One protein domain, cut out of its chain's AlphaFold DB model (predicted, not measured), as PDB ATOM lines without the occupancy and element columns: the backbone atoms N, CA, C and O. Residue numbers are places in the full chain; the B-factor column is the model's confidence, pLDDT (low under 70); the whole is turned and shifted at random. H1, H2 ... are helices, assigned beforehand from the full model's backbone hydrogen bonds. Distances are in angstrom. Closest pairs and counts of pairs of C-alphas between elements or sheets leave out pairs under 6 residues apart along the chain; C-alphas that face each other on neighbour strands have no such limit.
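AT A GLANCE: This is residues 27 to 37 and 50 to 139 of the 145 residues of an uncharacterized protein of Acinetobacter sp. ANC 4779 (UniProt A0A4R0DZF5). A long, thin model: at one end H3 and H5 cross steeply, H1 caps them across the beginning of H3 and the end of H5, and H2 packs on H1 still farther out. At the other end H4 reaches away as a long arm touching no helix, and the unnamed link of residues 81 to 102 runs out to the far end of that arm, where residues 93 to 101 stick out. You are reading 101 printed residues with five named helices, in the order H1, H2, H3, H4, H5, and no named strand; the class is all helix. The whole is extended, with a radius of gyration of the C-alphas of 20.0 A, and spans 62 by 24 by 20 A.

IN THESE COORDINATES: Find C-alpha 27 at (15.741, -48.357, 66.271); here H1 begins and runs through residues 27 to 33. After the cut, look at residues 50 to 58 for H2, 12.4 A from first to last C-alpha. H3 takes residues 64 to 80 and is 24.2 A long. Next find C-alpha 103 at (26.261, -64.108, 16.487), where H4 begins; it runs to residue 121 and, at 27.3 A and 19 residues, is the longest helix by residues. H5, residues 124 to 138, covers 20.7 A and ends at C-alpha 138, (20.656, -50.281, 59.697).

HOW THE PARTS SIT: Start at H1, which touches H2 at a steep tilt of 45 degrees, the same way; their closest C-alphas, those of Lys 31 and Ala 56, are 5.6 A apart. H1 also touches H3, with residues 65 to 69 of H3 alone; they are about perpendicular at 86 degrees, and the closest C-alphas, Gly 33 and Cys 66, are 4.7 A apart. H5 touches H1 with residues 137 to 138 alone, only just about perpendicular at 70.2 degrees; the closest C-alphas, Ala 29 and Val 137, are 6.0 A apart. Look next at Thr 73 and Ser 133, the closest C-alphas of H3 and H5 at 5.7 A; these two helices touch at a steep tilt of 47 degrees, opposite ways. The helix packing is mostly crossed: of these four touching pairs, 0 are at a shallow tilt. H4 and H5 meet only through their link, while H3 and H4 are apart, as are H2 and H5. In H1, H2, H3, H4 and H5 every O i to N i+4 pair is within hydrogen-bond range.

THE WHOLE: The two C-alphas farthest apart are those of Gln 55 and Ile 99, at 62.4 A. Residues 38 to 49 are not printed, and C-alphas 37 and 50 are 9.8 A apart across that cut. The link from H3 to H4, 22 residues, is long; those from H2 to H3 and from H4 to H5 are tight. The mean pLDDT of the printed part is 87.7, and residues 94 to 101 are under 70.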
ATOM      1  N   LYS A  27      16.685 -49.417  65.885       89.00
ATOM      2  CA  LYS A  27      15.741 -48.357  66.271       89.00
ATOM      3  C   LYS A  27      16.460 -47.021  66.492       89.00
ATOM      4  O   LYS A  27      15.984 -45.998  66.010       89.00
ATOM      5  N   GLN A  28      17.617 -47.032  67.156       89.81
ATOM      6  CA  GLN A  28      18.435 -45.829  67.348       89.81
ATOM      7  C   GLN A  28      19.027 -45.312  66.029       89.81
ATOM      8  O   GLN A  28      18.962 -44.115  65.763       89.81
ATOM      9  N   ALA A  29      19.551 -46.198  65.177       91.19
ATOM     10  CA  ALA A  29      20.094 -45.810  63.875       91.19
ATOM     11  C   ALA A  29      19.037 -45.124  62.992       91.19
ATOM     12  O   ALA A  29      19.303 -44.069  62.421       91.19
ATOM     13  N   TYR A  30      17.813 -45.661  62.945       91.62
ATOM     14  CA  TYR A  30      16.699 -45.014  62.252       91.62
ATOM     15  C   TYR A  30      16.302 -43.692  62.902       91.62
ATOM     16  O   TYR A  30      16.130 -42.708  62.188       91.62
ATOM     17  N   LYS A  31      16.212 -43.635  64.237       90.62
ATOM     18  CA  LYS A  31      15.827 -42.417  64.966       90.62
ATOM     19  C   LYS A  31      16.715 -41.214  64.627       90.62
ATOM     20  O   LYS A  31      16.194 -40.109  64.530       90.62
ATOM     21  N   TYR A  32      18.021 -41.412  64.458       91.12
ATOM     22  CA  TYR A  32      18.962 -40.316  64.180       91.12
ATOM     23  C   TYR A  32      19.359 -40.185  62.707       91.12
ATOM     24  O   TYR A  32      19.818 -39.125  62.297       91.12
ATOM     25  N   GLY A  33      19.218 -41.249  61.916       90.12
ATOM     26  CA  GLY A  33      19.666 -41.273  60.527       90.12
ATOM     27  C   GLY A  33      18.550 -41.112  59.500       90.12
ATOM     28  O   GLY A  33      18.733 -40.435  58.496       90.12
ATOM     29  N   CYS A  34      17.396 -41.739  59.719       90.62
ATOM     30  CA  CYS A  34      16.301 -41.755  58.748       90.62
ATOM     31  C   CYS A  34      14.973 -42.079  59.459       90.62
ATOM     32  O   CYS A  34      14.474 -43.209  59.360       90.62
ATOM     33  N   PRO A  35      14.412 -41.126  60.234       90.06
ATOM     34  CA  PRO A  35      13.261 -41.379  61.102       90.06
ATOM     35  C   PRO A  35      12.047 -41.910  60.339       90.06
ATOM     36  O   PRO A  35      11.387 -42.842  60.786       90.06
ATOM     37  N   GLU A  36      11.783 -41.374  59.147       88.06
ATOM     38  CA  GLU A  36      10.685 -41.778  58.263       88.06
ATOM     39  C   GLU A  36      10.708 -43.262  57.860       88.06
ATOM     40  O   GLU A  36       9.666 -43.822  57.513       88.06
ATOM     41  N   ARG A  37      11.869 -43.920  57.946       87.31
ATOM     42  CA  ARG A  37      12.046 -45.331  57.589       87.31
ATOM     43  C   ARG A  37      12.044 -46.288  58.772       87.31
ATOM     44  O   ARG A  37      12.217 -47.488  58.576       87.31
ATOM     45  N   GLU A  50       3.748 -44.685  62.938       84.12
ATOM     46  CA  GLU A  50       3.692 -43.384  62.266       84.12
ATOM     47  C   GLU A  50       3.859 -42.220  63.255       84.12
ATOM     48  O   GLU A  50       4.530 -41.231  62.962       84.12
ATOM     49  N   GLN A  51       3.294 -42.354  64.456       85.81
ATOM     50  CA  GLN A  51       3.462 -41.359  65.509       85.81
ATOM     51  C   GLN A  51       4.902 -41.341  66.038       85.81
ATOM     52  O   GLN A  51       5.455 -40.259  66.230       85.81
ATOM     53  N   GLU A  52       5.530 -42.510  66.213       86.75
ATOM     54  CA  GLU A  52       6.945 -42.610  66.593       86.75
ATOM     55  C   GLU A  52       7.855 -41.937  65.560       86.75
ATOM     56  O   GLU A  52       8.731 -41.163  65.937       86.75
ATOM     57  N   ARG A  53       7.618 -42.161  64.259       89.69
ATOM     58  CA  ARG A  53       8.391 -41.525  63.178       89.69
ATOM     59  C   ARG A  53       8.277 -40.002  63.220       89.69
ATOM     60  O   ARG A  53       9.285 -39.305  63.116       89.69
ATOM     61  N   LYS A  54       7.062 -39.477  63.418       88.12
ATOM     62  CA  LYS A  54       6.819 -38.029  63.549       88.12
ATOM     63  C   LYS A  54       7.511 -37.436  64.771       88.12
ATOM     64  O   LYS A  54       8.105 -36.368  64.666       88.12
ATOM     65  N   GLN A  55       7.453 -38.124  65.908       89.12
ATOM     66  CA  GLN A  55       8.133 -37.697  67.132       89.12
ATOM     67  C   GLN A  55       9.651 -37.720  66.961       89.12
ATOM     68  O   GLN A  55      10.295 -36.714  67.226       89.12
ATOM     69  N   ALA A  56      10.215 -38.807  66.431       88.50
ATOM     70  CA  ALA A  56      11.644 -38.913  66.149       88.50
ATOM     71  C   ALA A  56      12.123 -37.805  65.200       88.50
ATOM     72  O   ALA A  56      13.176 -37.216  65.426       88.50
ATOM     73  N   ARG A  57      11.320 -37.463  64.186       88.19
ATOM     74  CA  ARG A  57      11.611 -36.344  63.285       88.19
ATOM     75  C   ARG A  57      11.548 -34.982  63.984       88.19
ATOM     76  O   ARG A  57      12.353 -34.120  63.660       88.19
ATOM     77  N   ALA A  58      10.613 -34.781  64.911       89.69
ATOM     78  CA  ALA A  58      10.489 -33.539  65.678       89.69
ATOM     79  C   ALA A  58      11.589 -33.377  66.745       89.69
ATOM     80  O   ALA A  58      11.981 -32.258  67.057       89.69
ATOM     81  N   GLU A  59      12.091 -34.485  67.290       89.94
ATOM     82  CA  GLU A  59      13.203 -34.525  68.250       89.94
ATOM     83  C   GLU A  59      14.586 -34.403  67.583       89.94
ATOM     84  O   GLU A  59      15.603 -34.328  68.277       89.94
ATOM     85  N   LEU A  60      14.652 -34.413  66.249       89.69
ATOM     86  CA  LEU A  60      15.905 -34.330  65.511       89.69
ATOM     87  C   LEU A  60      16.412 -32.880  65.470       89.69
ATOM     88  O   LEU A  60      15.870 -32.041  64.754       89.69
ATOM     89  N   PHE A  61      17.471 -32.597  66.230       90.62
ATOM     90  CA  PHE A  61      18.086 -31.264  66.300       90.62
ATOM     91  C   PHE A  61      19.150 -31.005  65.223       90.62
ATOM     92  O   PHE A  61      19.420 -29.849  64.910       90.62
ATOM     93  N   ASP A  62      19.756 -32.061  64.675       92.00
ATOM     94  CA  ASP A  62      20.823 -31.993  63.670       92.00
ATOM     95  C   ASP A  62      20.483 -32.893  62.474       92.00
ATOM     96  O   ASP A  62      20.181 -34.077  62.647       92.00
ATOM     97  N   SER A  63      20.529 -32.335  61.261       90.69
ATOM     98  CA  SER A  63      20.246 -33.042  60.006       90.69
ATOM     99  C   SER A  63      21.485 -33.648  59.348       90.69
ATOM    100  O   SER A  63      21.336 -34.402  58.384       90.69
ATOM    101  N   THR A  64      22.692 -33.391  59.868       93.88
ATOM    102  CA  THR A  64      23.964 -33.816  59.255       93.88
ATOM    103  C   THR A  64      23.995 -35.317  58.954       93.88
ATOM    104  O   THR A  64      24.423 -35.737  57.875       93.88
ATOM    105  N   ALA A  65      23.511 -36.145  59.886       91.06
ATOM    106  CA  ALA A  65      23.446 -37.593  59.701       91.06
ATOM    107  C   ALA A  65      22.474 -37.988  58.574       91.06
ATOM    108  O   ALA A  65      22.839 -38.782  57.706       91.06
ATOM    109  N   CYS A  66      21.273 -37.403  58.547       92.44
ATOM    110  CA  CYS A  66      20.272 -37.661  57.510       92.44
ATOM    111  C   CYS A  66      20.775 -37.278  56.114       92.44
ATOM    112  O   CYS A  66      20.644 -38.057  55.171       92.44
ATOM    113  N   GLU A  67      21.390 -36.104  55.989       94.06
ATOM    114  CA  GLU A  67      21.954 -35.618  54.725       94.06
ATOM    115  C   GLU A  67      23.103 -36.512  54.245       94.06
ATOM    116  O   GLU A  67      23.155 -36.893  53.074       94.06
ATOM    117  N   SER A  68      23.983 -36.929  55.160       94.44
ATOM    118  CA  SER A  68      25.090 -37.841  54.850       94.44
ATOM    119  C   SER A  68      24.593 -39.200  54.349       94.44
ATOM    120  O   SER A  68      25.153 -39.758  53.405       94.44
ATOM    121  N   ILE A  69      23.519 -39.725  54.948       94.25
ATOM    122  CA  ILE A  69      22.889 -40.981  54.526       94.25
ATOM    123  C   ILE A  69      22.292 -40.837  53.125       94.25
ATOM    124  O   ILE A  69      22.558 -41.677  52.269       94.25
ATOM    125  N   GLN A  70      21.545 -39.764  52.855       93.44
ATOM    126  CA  GLN A  70      20.972 -39.513  51.528       93.44
ATOM    127  C   GLN A  70      22.052 -39.370  50.445       93.44
ATOM    128  O   GLN A  70      21.909 -39.919  49.346       93.44
ATOM    129  N   LEU A  71      23.153 -38.685  50.759       95.56
ATOM    130  CA  LEU A  71      24.294 -38.531  49.857       95.56
ATOM    131  C   LEU A  71      24.978 -39.873  49.565       95.56
ATOM    132  O   LEU A  71      25.287 -40.177  48.408       95.56
ATOM    133  N   LEU A  72      25.196 -40.690  50.598       94.56
ATOM    134  CA  LEU A  72      25.804 -42.011  50.454       94.56
ATOM    135  C   LEU A  72      24.905 -42.951  49.642       94.56
ATOM    136  O   LEU A  72      25.386 -43.581  48.701       94.56
ATOM    137  N   THR A  73      23.605 -42.994  49.939       93.94
ATOM    138  CA  THR A  73      22.619 -43.758  49.161       93.94
ATOM    139  C   THR A  73      22.652 -43.356  47.691       93.94
ATOM    140  O   THR A  73      22.747 -44.222  46.823       93.94
ATOM    141  N   SER A  74      22.640 -42.053  47.401       93.62
ATOM    142  CA  SER A  74      22.664 -41.541  46.025       93.62
ATOM    143  C   SER A  74      23.948 -41.936  45.291       93.62
ATOM    144  O   SER A  74      23.911 -42.296  44.114       93.62
ATOM    145  N   SER A  75      25.079 -41.919  45.999       94.62
ATOM    146  CA  SER A  75      26.384 -42.313  45.464       94.62
ATOM    147  C   SER A  75      26.438 -43.810  45.140       94.62
ATOM    148  O   SER A  75      26.890 -44.186  44.060       94.62
ATOM    149  N   ILE A  76      25.925 -44.668  46.032       93.75
ATOM    150  CA  ILE A  76      25.837 -46.118  45.794       93.75
ATOM    151  C   ILE A  76      24.884 -46.403  44.636       93.75
ATOM    152  O   ILE A  76      25.236 -47.150  43.727       93.75
ATOM    153  N   TYR A  77      23.701 -45.789  44.633       92.69
ATOM    154  CA  TYR A  77      22.696 -46.001  43.595       92.69
ATOM    155  C   TYR A  77      23.222 -45.623  42.205       92.69
ATOM    156  O   TYR A  77      23.159 -46.427  41.275       92.69
ATOM    157  N   SER A  78      23.836 -44.441  42.087       92.06
ATOM    158  CA  SER A  78      24.461 -43.965  40.847       92.06
ATOM    159  C   SER A  78      25.596 -44.882  40.370       92.06
ATOM    160  O   SER A  78      25.734 -45.126  39.171       92.06
ATOM    161  N   GLY A  79      26.389 -45.425  41.300       91.06
ATOM    162  CA  GLY A  79      27.518 -46.302  40.987       91.06
ATOM    163  C   GLY A  79      27.158 -47.766  40.711       91.06
ATOM    164  O   GLY A  79      28.019 -48.501  40.235       91.06
ATOM    165  N   THR A  80      25.934 -48.208  41.015       91.38
ATOM    166  CA  THR A  80      25.560 -49.635  40.949       91.38
ATOM    167  C   THR A  80      24.450 -49.919  39.947       91.38
ATOM    168  O   THR A  80      24.652 -50.725  39.045       91.38
ATOM    169  N   THR A  81      23.293 -49.269  40.076       90.81
ATOM    170  CA  THR A  81      22.088 -49.594  39.296       90.81
ATOM    171  C   THR A  81      21.441 -48.343  38.712       90.81
ATOM    172  O   THR A  81      20.249 -48.094  38.885       90.81
ATOM    173  N   ASN A  82      22.243 -47.523  38.032       87.44
ATOM    174  CA  ASN A  82      21.764 -46.327  37.346       87.44
ATOM    175  C   ASN A  82      20.833 -46.698  36.164       87.44
ATOM    176  O   ASN A  82      21.243 -47.492  35.316       87.44
ATOM    177  N   PRO A  83      19.639 -46.081  36.028       85.81
ATOM    178  CA  PRO A  83      18.720 -46.315  34.903       85.81
ATOM    179  C   PRO A  83      19.221 -45.829  33.536       85.81
ATOM    180  O   PRO A  83      18.660 -46.173  32.499       85.81
ATOM    181  N   THR A  84      20.280 -45.026  33.512       87.06
ATOM    182  CA  THR A  84      20.835 -44.409  32.299       87.06
ATOM    183  C   THR A  84      21.880 -45.288  31.621       87.06
ATOM    184  O   THR A  84      22.125 -45.152  30.425       87.06
ATOM    185  N   SER A  85      22.548 -46.168  32.370       89.19
ATOM    186  CA  SER A  85      23.699 -46.922  31.870       89.19
ATOM    187  C   SER A  85      23.584 -48.388  32.244       89.19
ATOM    188  O   SER A  85      23.383 -48.725  33.408       89.19
ATOM    189  N   LYS A  86      23.742 -49.269  31.248       90.62
ATOM    190  CA  LYS A  86      23.710 -50.716  31.459       90.62
ATOM    191  C   LYS A  86      24.867 -51.119  32.378       90.62
ATOM    192  O   LYS A  86      26.029 -50.885  32.060       90.62
ATOM    193  N   TRP A  87      24.530 -51.725  33.511       91.62
ATOM    194  CA  TRP A  87      25.461 -52.075  34.590       91.62
ATOM    195  C   TRP A  87      25.778 -53.579  34.655       91.62
ATOM    196  O   TRP A  87      26.427 -54.046  35.588       91.62
ATOM    197  N   PHE A  88      25.343 -54.353  33.657       92.44
ATOM    198  CA  PHE A  88      25.640 -55.778  33.532       92.44
ATOM    199  C   PHE A  88      25.772 -56.195  32.065       92.44
ATOM    200  O   PHE A  88      25.146 -55.618  31.178       92.44
ATOM    201  N   GLN A  89      26.562 -57.237  31.813       90.50
ATOM    202  CA  GLN A  89      26.734 -57.841  30.494       90.50
ATOM    203  C   GLN A  89      26.833 -59.359  30.642       90.50
ATOM    204  O   GLN A  89      27.388 -59.860  31.619       90.50
ATOM    205  N   ALA A  90      26.299 -60.092  29.668       88.25
ATOM    206  CA  ALA A  90      26.488 -61.529  29.552       88.25
ATOM    207  C   ALA A  90      27.600 -61.805  28.535       88.25
ATOM    208  O   ALA A  90      27.566 -61.279  27.424       88.25
ATOM    209  N   LEU A  91      28.579 -62.623  28.924       82.81
ATOM    210  CA  LEU A  91      29.703 -63.011  28.075       82.81
ATOM    211  C   LEU A  91      29.708 -64.533  27.884       82.81
ATOM    212  O   LEU A  91      29.499 -65.267  28.857       82.81
ATOM    213  N   PRO A  92      29.969 -65.033  26.664       78.06
ATOM    214  CA  PRO A  92      30.193 -66.453  26.447       78.06
ATOM    215  C   PRO A  92      31.400 -66.949  27.253       78.06
ATOM    216  O   PRO A  92      32.458 -66.323  27.270       78.06
ATOM    217  N   SER A  93      31.272 -68.103  27.903       73.12
ATOM    218  CA  SER A  93      32.403 -68.726  28.597       73.12
ATOM    219  C   SER A  93      33.325 -69.448  27.608       73.12
ATOM    220  O   SER A  93      32.851 -70.210  26.769       73.12
ATOM    221  N   GLY A  94      34.643 -69.258  27.734       65.06
ATOM    222  CA  GLY A  94      35.649 -70.067  27.028       65.06
ATOM    223  C   GLY A  94      36.043 -69.605  25.619       65.06
ATOM    224  O   GLY A  94      36.816 -70.296  24.962       65.06
ATOM    225  N   LEU A  95      35.568 -68.446  25.160       58.78
ATOM    226  CA  LEU A  95      36.018 -67.828  23.911       58.78
ATOM    227  C   LEU A  95      37.109 -66.793  24.222       58.78
ATOM    228  O   LEU A  95      36.890 -65.850  24.979       58.78
ATOM    229  N   GLY A  96      38.313 -66.987  23.674       58.12
ATOM    230  CA  GLY A  96      39.335 -65.940  23.672       58.12
ATOM    231  C   GLY A  96      38.821 -64.747  22.871       58.12
ATOM    232  O   GLY A  96      38.276 -64.967  21.795       58.12
ATOM    233  N   SER A  97      38.971 -63.532  23.415       57.22
ATOM    234  CA  SER A  97      38.445 -62.268  22.870       57.22
ATOM    235  C   SER A  97      38.552 -62.208  21.336       57.22
ATOM    236  O   SER A  97      39.652 -61.983  20.814       57.22
ATOM    237  N   PRO A  98      37.460 -62.465  20.590       56.84
ATOM    238  CA  PRO A  98      37.495 -62.396  19.141       56.84
ATOM    239  C   PRO A  98      37.531 -60.927  18.698       56.84
ATOM    240  O   PRO A  98      37.004 -60.041  19.362       56.84
ATOM    241  N   ILE A  99      38.117 -60.658  17.530       59.81
ATOM    242  CA  ILE A  99      38.185 -59.307  16.932       59.81
ATOM    243  C   ILE A  99      36.788 -58.815  16.480       59.81
ATOM    244  O   ILE A  99      36.597 -57.626  16.233       59.81
ATOM    245  N   GLN A 100      35.802 -59.714  16.370       63.41
ATOM    246  CA  GLN A 100      34.429 -59.413  15.955       63.41
ATOM    247  C   GLN A 100      33.415 -60.135  16.839       63.41
ATOM    248  O   GLN A 100      33.599 -61.315  17.133       63.41
ATOM    249  N   LEU A 101      32.322 -59.441  17.182       63.25
ATOM    250  CA  LEU A 101      31.198 -60.033  17.904       63.25
ATOM    251  C   LEU A 101      30.622 -61.213  17.110       63.25
ATOM    252  O   LEU A 101      30.098 -61.045  16.001       63.25
ATOM    253  N   THR A 102      30.693 -62.395  17.703       76.50
ATOM    254  CA  THR A 102      30.003 -63.597  17.243       76.50
ATOM    255  C   THR A 102      28.484 -63.392  17.289       76.50
ATOM    256  O   THR A 102      27.965 -62.570  18.045       76.50
ATOM    257  N   GLU A 103      27.734 -64.145  16.483       81.50
ATOM    258  CA  GLU A 103      26.261 -64.108  16.487       81.50
ATOM    259  C   GLU A 103      25.677 -64.377  17.887       81.50
ATOM    260  O   GLU A 103      24.712 -63.734  18.297       81.50
ATOM    261  N   GLY A 104      26.328 -65.249  18.666       80.50
ATOM    262  CA  GLY A 104      25.957 -65.518  20.054       80.50
ATOM    263  C   GLY A 104      26.126 -64.313  20.984       80.50
ATOM    264  O   GLY A 104      25.275 -64.085  21.838       80.50
ATOM    265  N   GLU A 105      27.175 -63.506  20.811       82.38
ATOM    266  CA  GLU A 105      27.374 -62.288  21.612       82.38
ATOM    267  C   GLU A 105      26.327 -61.217  21.294       82.38
ATOM    268  O   GLU A 105      25.846 -60.556  22.211       82.38
ATOM    269  N   LYS A 106      25.910 -61.098  20.026       86.31
ATOM    270  CA  LYS A 106      24.817 -60.193  19.631       86.31
ATOM    271  C   LYS A 106      23.495 -60.590  20.281       86.31
ATOM    272  O   LYS A 106      22.799 -59.744  20.829       86.31
ATOM    273  N   TRP A 107      23.175 -61.883  20.279       89.69
ATOM    274  CA  TRP A 107      21.974 -62.380  20.949       89.69
ATOM    275  C   TRP A 107      22.012 -62.129  22.467       89.69
ATOM    276  O   TRP A 107      21.019 -61.703  23.055       89.69
ATOM    277  N   LEU A 108      23.165 -62.325  23.114       90.50
ATOM    278  CA  LEU A 108      23.332 -62.005  24.536       90.50
ATOM    279  C   LEU A 108      23.160 -60.505  24.817       90.50
ATOM    280  O   LEU A 108      22.563 -60.133  25.830       90.50
ATOM    281  N   GLU A 109      23.638 -59.640  23.925       91.25
ATOM    282  CA  GLU A 109      23.425 -58.199  24.025       91.25
ATOM    283  C   GLU A 109      21.929 -57.846  23.971       91.25
ATOM    284  O   GLU A 109      21.443 -57.166  24.879       91.25
ATOM    285  N   GLU A 110      21.176 -58.407  23.019       92.88
ATOM    286  CA  GLU A 110      19.718 -58.229  22.914       92.88
ATOM    287  C   GLU A 110      18.979 -58.698  24.179       92.88
ATOM    288  O   GLU A 110      18.096 -58.002  24.693       92.88
ATOM    289  N   VAL A 111      19.362 -59.855  24.728       94.19
ATOM    290  CA  VAL A 111      18.772 -60.390  25.966       94.19
ATOM    291  C   VAL A 111      19.078 -59.480  27.158       94.19
ATOM    292  O   VAL A 111      18.188 -59.194  27.962       94.19
ATOM    293  N   THR A 112      20.311 -58.978  27.282       94.69
ATOM    294  CA  THR A 112      20.666 -58.045  28.367       94.69
ATOM    295  C   THR A 112      19.968 -56.694  28.239       94.69
ATOM    296  O   THR A 112      19.550 -56.145  29.257       94.69
ATOM    297  N   ASP A 113      19.765 -56.183  27.022       94.50
ATOM    298  CA  ASP A 113      18.956 -54.983  26.776       94.50
ATOM    299  C   ASP A 113      17.501 -55.186  27.178       94.50
ATOM    300  O   ASP A 113      16.902 -54.328  27.834       94.50
ATOM    301  N   PHE A 114      16.929 -56.333  26.812       95.19
ATOM    302  CA  PHE A 114      15.576 -56.683  27.208       95.19
ATOM    303  C   PHE A 114      15.449 -56.744  28.735       95.19
ATOM    304  O   PHE A 114      14.543 -56.126  29.296       95.19
ATOM    305  N   MET A 115      16.371 -57.419  29.427       95.50
ATOM    306  CA  MET A 115      16.375 -57.477  30.893       95.50
ATOM    307  C   MET A 115      16.502 -56.087  31.521       95.50
ATOM    308  O   MET A 115      15.721 -55.754  32.409       95.50
ATOM    309  N   PHE A 116      17.425 -55.256  31.031       94.94
ATOM    310  CA  PHE A 116      17.653 -53.907  31.552       94.94
ATOM    311  C   PHE A 116      16.381 -53.054  31.465       94.94
ATOM    312  O   PHE A 116      15.953 -52.464  32.457       94.94
ATOM    313  N   ARG A 117      15.703 -53.063  30.310       93.44
ATOM    314  CA  ARG A 117      14.430 -52.347  30.129       93.44
ATOM    315  C   ARG A 117      13.339 -52.862  31.064       93.44
ATOM    316  O   ARG A 117      12.608 -52.059  31.636       93.44
ATOM    317  N   ASN A 118      13.234 -54.180  31.238       94.50
ATOM    318  CA  ASN A 118      12.228 -54.765  32.124       94.50
ATOM    319  C   ASN A 118      12.463 -54.381  33.589       94.50
ATOM    320  O   ASN A 118      11.507 -54.011  34.271       94.50
ATOM    321  N   ILE A 119      13.717 -54.392  34.052       93.31
ATOM    322  CA  ILE A 119      14.081 -53.964  35.410       93.31
ATOM    323  C   ILE A 119      13.579 -52.538  35.655       93.31
ATOM    324  O   ILE A 119      12.764 -52.327  36.554       93.31
ATOM    325  N   HIS A 120      13.950 -51.584  34.800       91.38
ATOM    326  CA  HIS A 120      13.540 -50.184  34.967       91.38
ATOM    327  C   HIS A 120      12.031 -49.962  34.744       91.38
ATOM    328  O   HIS A 120      11.439 -49.069  35.344       91.38
ATOM    329  N   SER A 121      11.354 -50.828  33.982       91.38
ATOM    330  CA  SER A 121       9.887 -50.789  33.851       91.38
ATOM    331  C   SER A 121       9.128 -51.311  35.081       91.38
ATOM    332  O   SER A 121       7.949 -51.009  35.252       91.38
ATOM    333  N   SER A 122       9.789 -52.079  35.957       90.31
ATOM    334  CA  SER A 122       9.162 -52.784  37.087       90.31
ATOM    335  C   SER A 122       9.106 -51.978  38.394       90.31
ATOM    336  O   SER A 122       8.910 -52.547  39.466       90.31
ATOM    337  N   ASN A 123       9.285 -50.652  38.328       89.56
ATOM    338  CA  ASN A 123       9.430 -49.776  39.499       89.56
ATOM    339  C   ASN A 123      10.642 -50.132  40.393       89.56
ATOM    340  O   ASN A 123      10.691 -49.777  41.573       89.56
ATOM    341  N   PHE A 124      11.639 -50.814  39.823       91.31
ATOM    342  CA  PHE A 124      12.872 -51.189  40.511       91.31
ATOM    343  C   PHE A 124      13.591 -49.973  41.102       91.31
ATOM    344  O   PHE A 124      14.037 -50.031  42.241       91.31
ATOM    345  N   ASP A 125      13.644 -48.862  40.368       90.44
ATOM    346  CA  ASP A 125      14.428 -47.677  40.733       90.44
ATOM    347  C   ASP A 125      14.027 -47.079  42.089       90.44
ATOM    348  O   ASP A 125      14.877 -46.732  42.914       90.44
ATOM    349  N   SER A 126      12.720 -47.013  42.367       89.06
ATOM    350  CA  SER A 126      12.233 -46.506  43.652       89.06
ATOM    351  C   SER A 126      12.520 -47.485  44.792       89.06
ATOM    352  O   SER A 126      12.988 -47.077  45.855       89.06
ATOM    353  N   ILE A 127      12.314 -48.784  44.553       89.75
ATOM    354  CA  ILE A 127      12.545 -49.839  45.546       89.75
ATOM    355  C   ILE A 127      14.037 -49.968  45.865       89.75
ATOM    356  O   ILE A 127      14.398 -50.159  47.022       89.75
ATOM    357  N   ALA A 128      14.909 -49.837  44.868       91.06
ATOM    358  CA  ALA A 128      16.353 -49.913  45.029       91.06
ATOM    359  C   ALA A 128      16.884 -48.755  45.883       91.06
ATOM    360  O   ALA A 128      17.641 -48.992  46.822       91.06
ATOM    361  N   SER A 129      16.441 -47.521  45.624       89.31
ATOM    362  CA  SER A 129      16.781 -46.365  46.467       89.31
ATOM    363  C   SER A 129      16.302 -46.551  47.913       89.31
ATOM    364  O   SER A 129      17.039 -46.291  48.873       89.31
ATOM    365  N   ASP A 130      15.088 -47.087  48.077       89.56
ATOM    366  CA  ASP A 130      14.537 -47.388  49.391       89.56
ATOM    367  C   ASP A 130      15.370 -48.450  50.128       89.56
ATOM    368  O   ASP A 130      15.785 -48.260  51.273       89.56
ATOM    369  N   PHE A 131      15.653 -49.561  49.457       91.38
ATOM    370  CA  PHE A 131      16.455 -50.654  49.990       91.38
ATOM    371  C   PHE A 131      17.861 -50.191  50.392       91.38
ATOM    372  O   PHE A 131      18.337 -50.532  51.474       91.38
ATOM    373  N   LEU A 132      18.518 -49.391  49.547       92.88
ATOM    374  CA  LEU A 132      19.848 -48.858  49.829       92.88
ATOM    375  C   LEU A 132      19.843 -47.924  51.041       92.88
ATOM    376  O   LEU A 132      20.766 -47.985  51.849       92.88
ATOM    377  N   SER A 133      18.792 -47.122  51.220       91.81
ATOM    378  CA  SER A 133      18.648 -46.277  52.410       91.81
ATOM    379  C   SER A 133      18.567 -47.110  53.693       91.81
ATOM    380  O   SER A 133      19.278 -46.825  54.655       91.81
ATOM    381  N   ASP A 134      17.765 -48.179  53.703       91.62
ATOM    382  CA  ASP A 134      17.703 -49.110  54.841       91.62
ATOM    383  C   ASP A 134      19.049 -49.800  55.100       91.62
ATOM    384  O   ASP A 134      19.497 -49.913  56.247       91.62
ATOM    385  N   LEU A 135      19.733 -50.208  54.029       92.50
ATOM    386  CA  LEU A 135      21.045 -50.837  54.111       92.50
ATOM    387  C   LEU A 135      22.096 -49.890  54.709       92.50
ATOM    388  O   LEU A 135      22.874 -50.310  55.562       92.50
ATOM    389  N   VAL A 136      22.112 -48.620  54.308       93.00
ATOM    390  CA  VAL A 136      23.047 -47.617  54.839       93.00
ATOM    391  C   VAL A 136      22.768 -47.327  56.317       93.00
ATOM    392  O   VAL A 136      23.706 -47.245  57.111       93.00
ATOM    393  N   VAL A 137      21.495 -47.211  56.701       91.62
ATOM    394  CA  VAL A 137      21.093 -46.852  58.071       91.62
ATOM    395  C   VAL A 137      21.317 -48.004  59.048       91.62
ATOM    396  O   VAL A 137      21.959 -47.836  60.083       91.62
ATOM    397  N   ALA A 138      20.772 -49.180  58.742       86.31
ATOM    398  CA  ALA A 138      20.656 -50.281  59.697       86.31
ATOM    399  C   ALA A 138      21.483 -51.516  59.315       86.31
ATOM    400  O   ALA A 138      21.491 -52.496  60.063       86.31
ATOM    401  N   ARG A 139      22.189 -51.493  58.171       83.62
ATOM    402  CA  ARG A 139      22.887 -52.658  57.578       83.62
ATOM    403  C   ARG A 139      21.957 -53.828  57.258       83.62
ATOM    404  O   ARG A 139      22.408 -54.949  57.045       83.62
TER     405      ARG A 139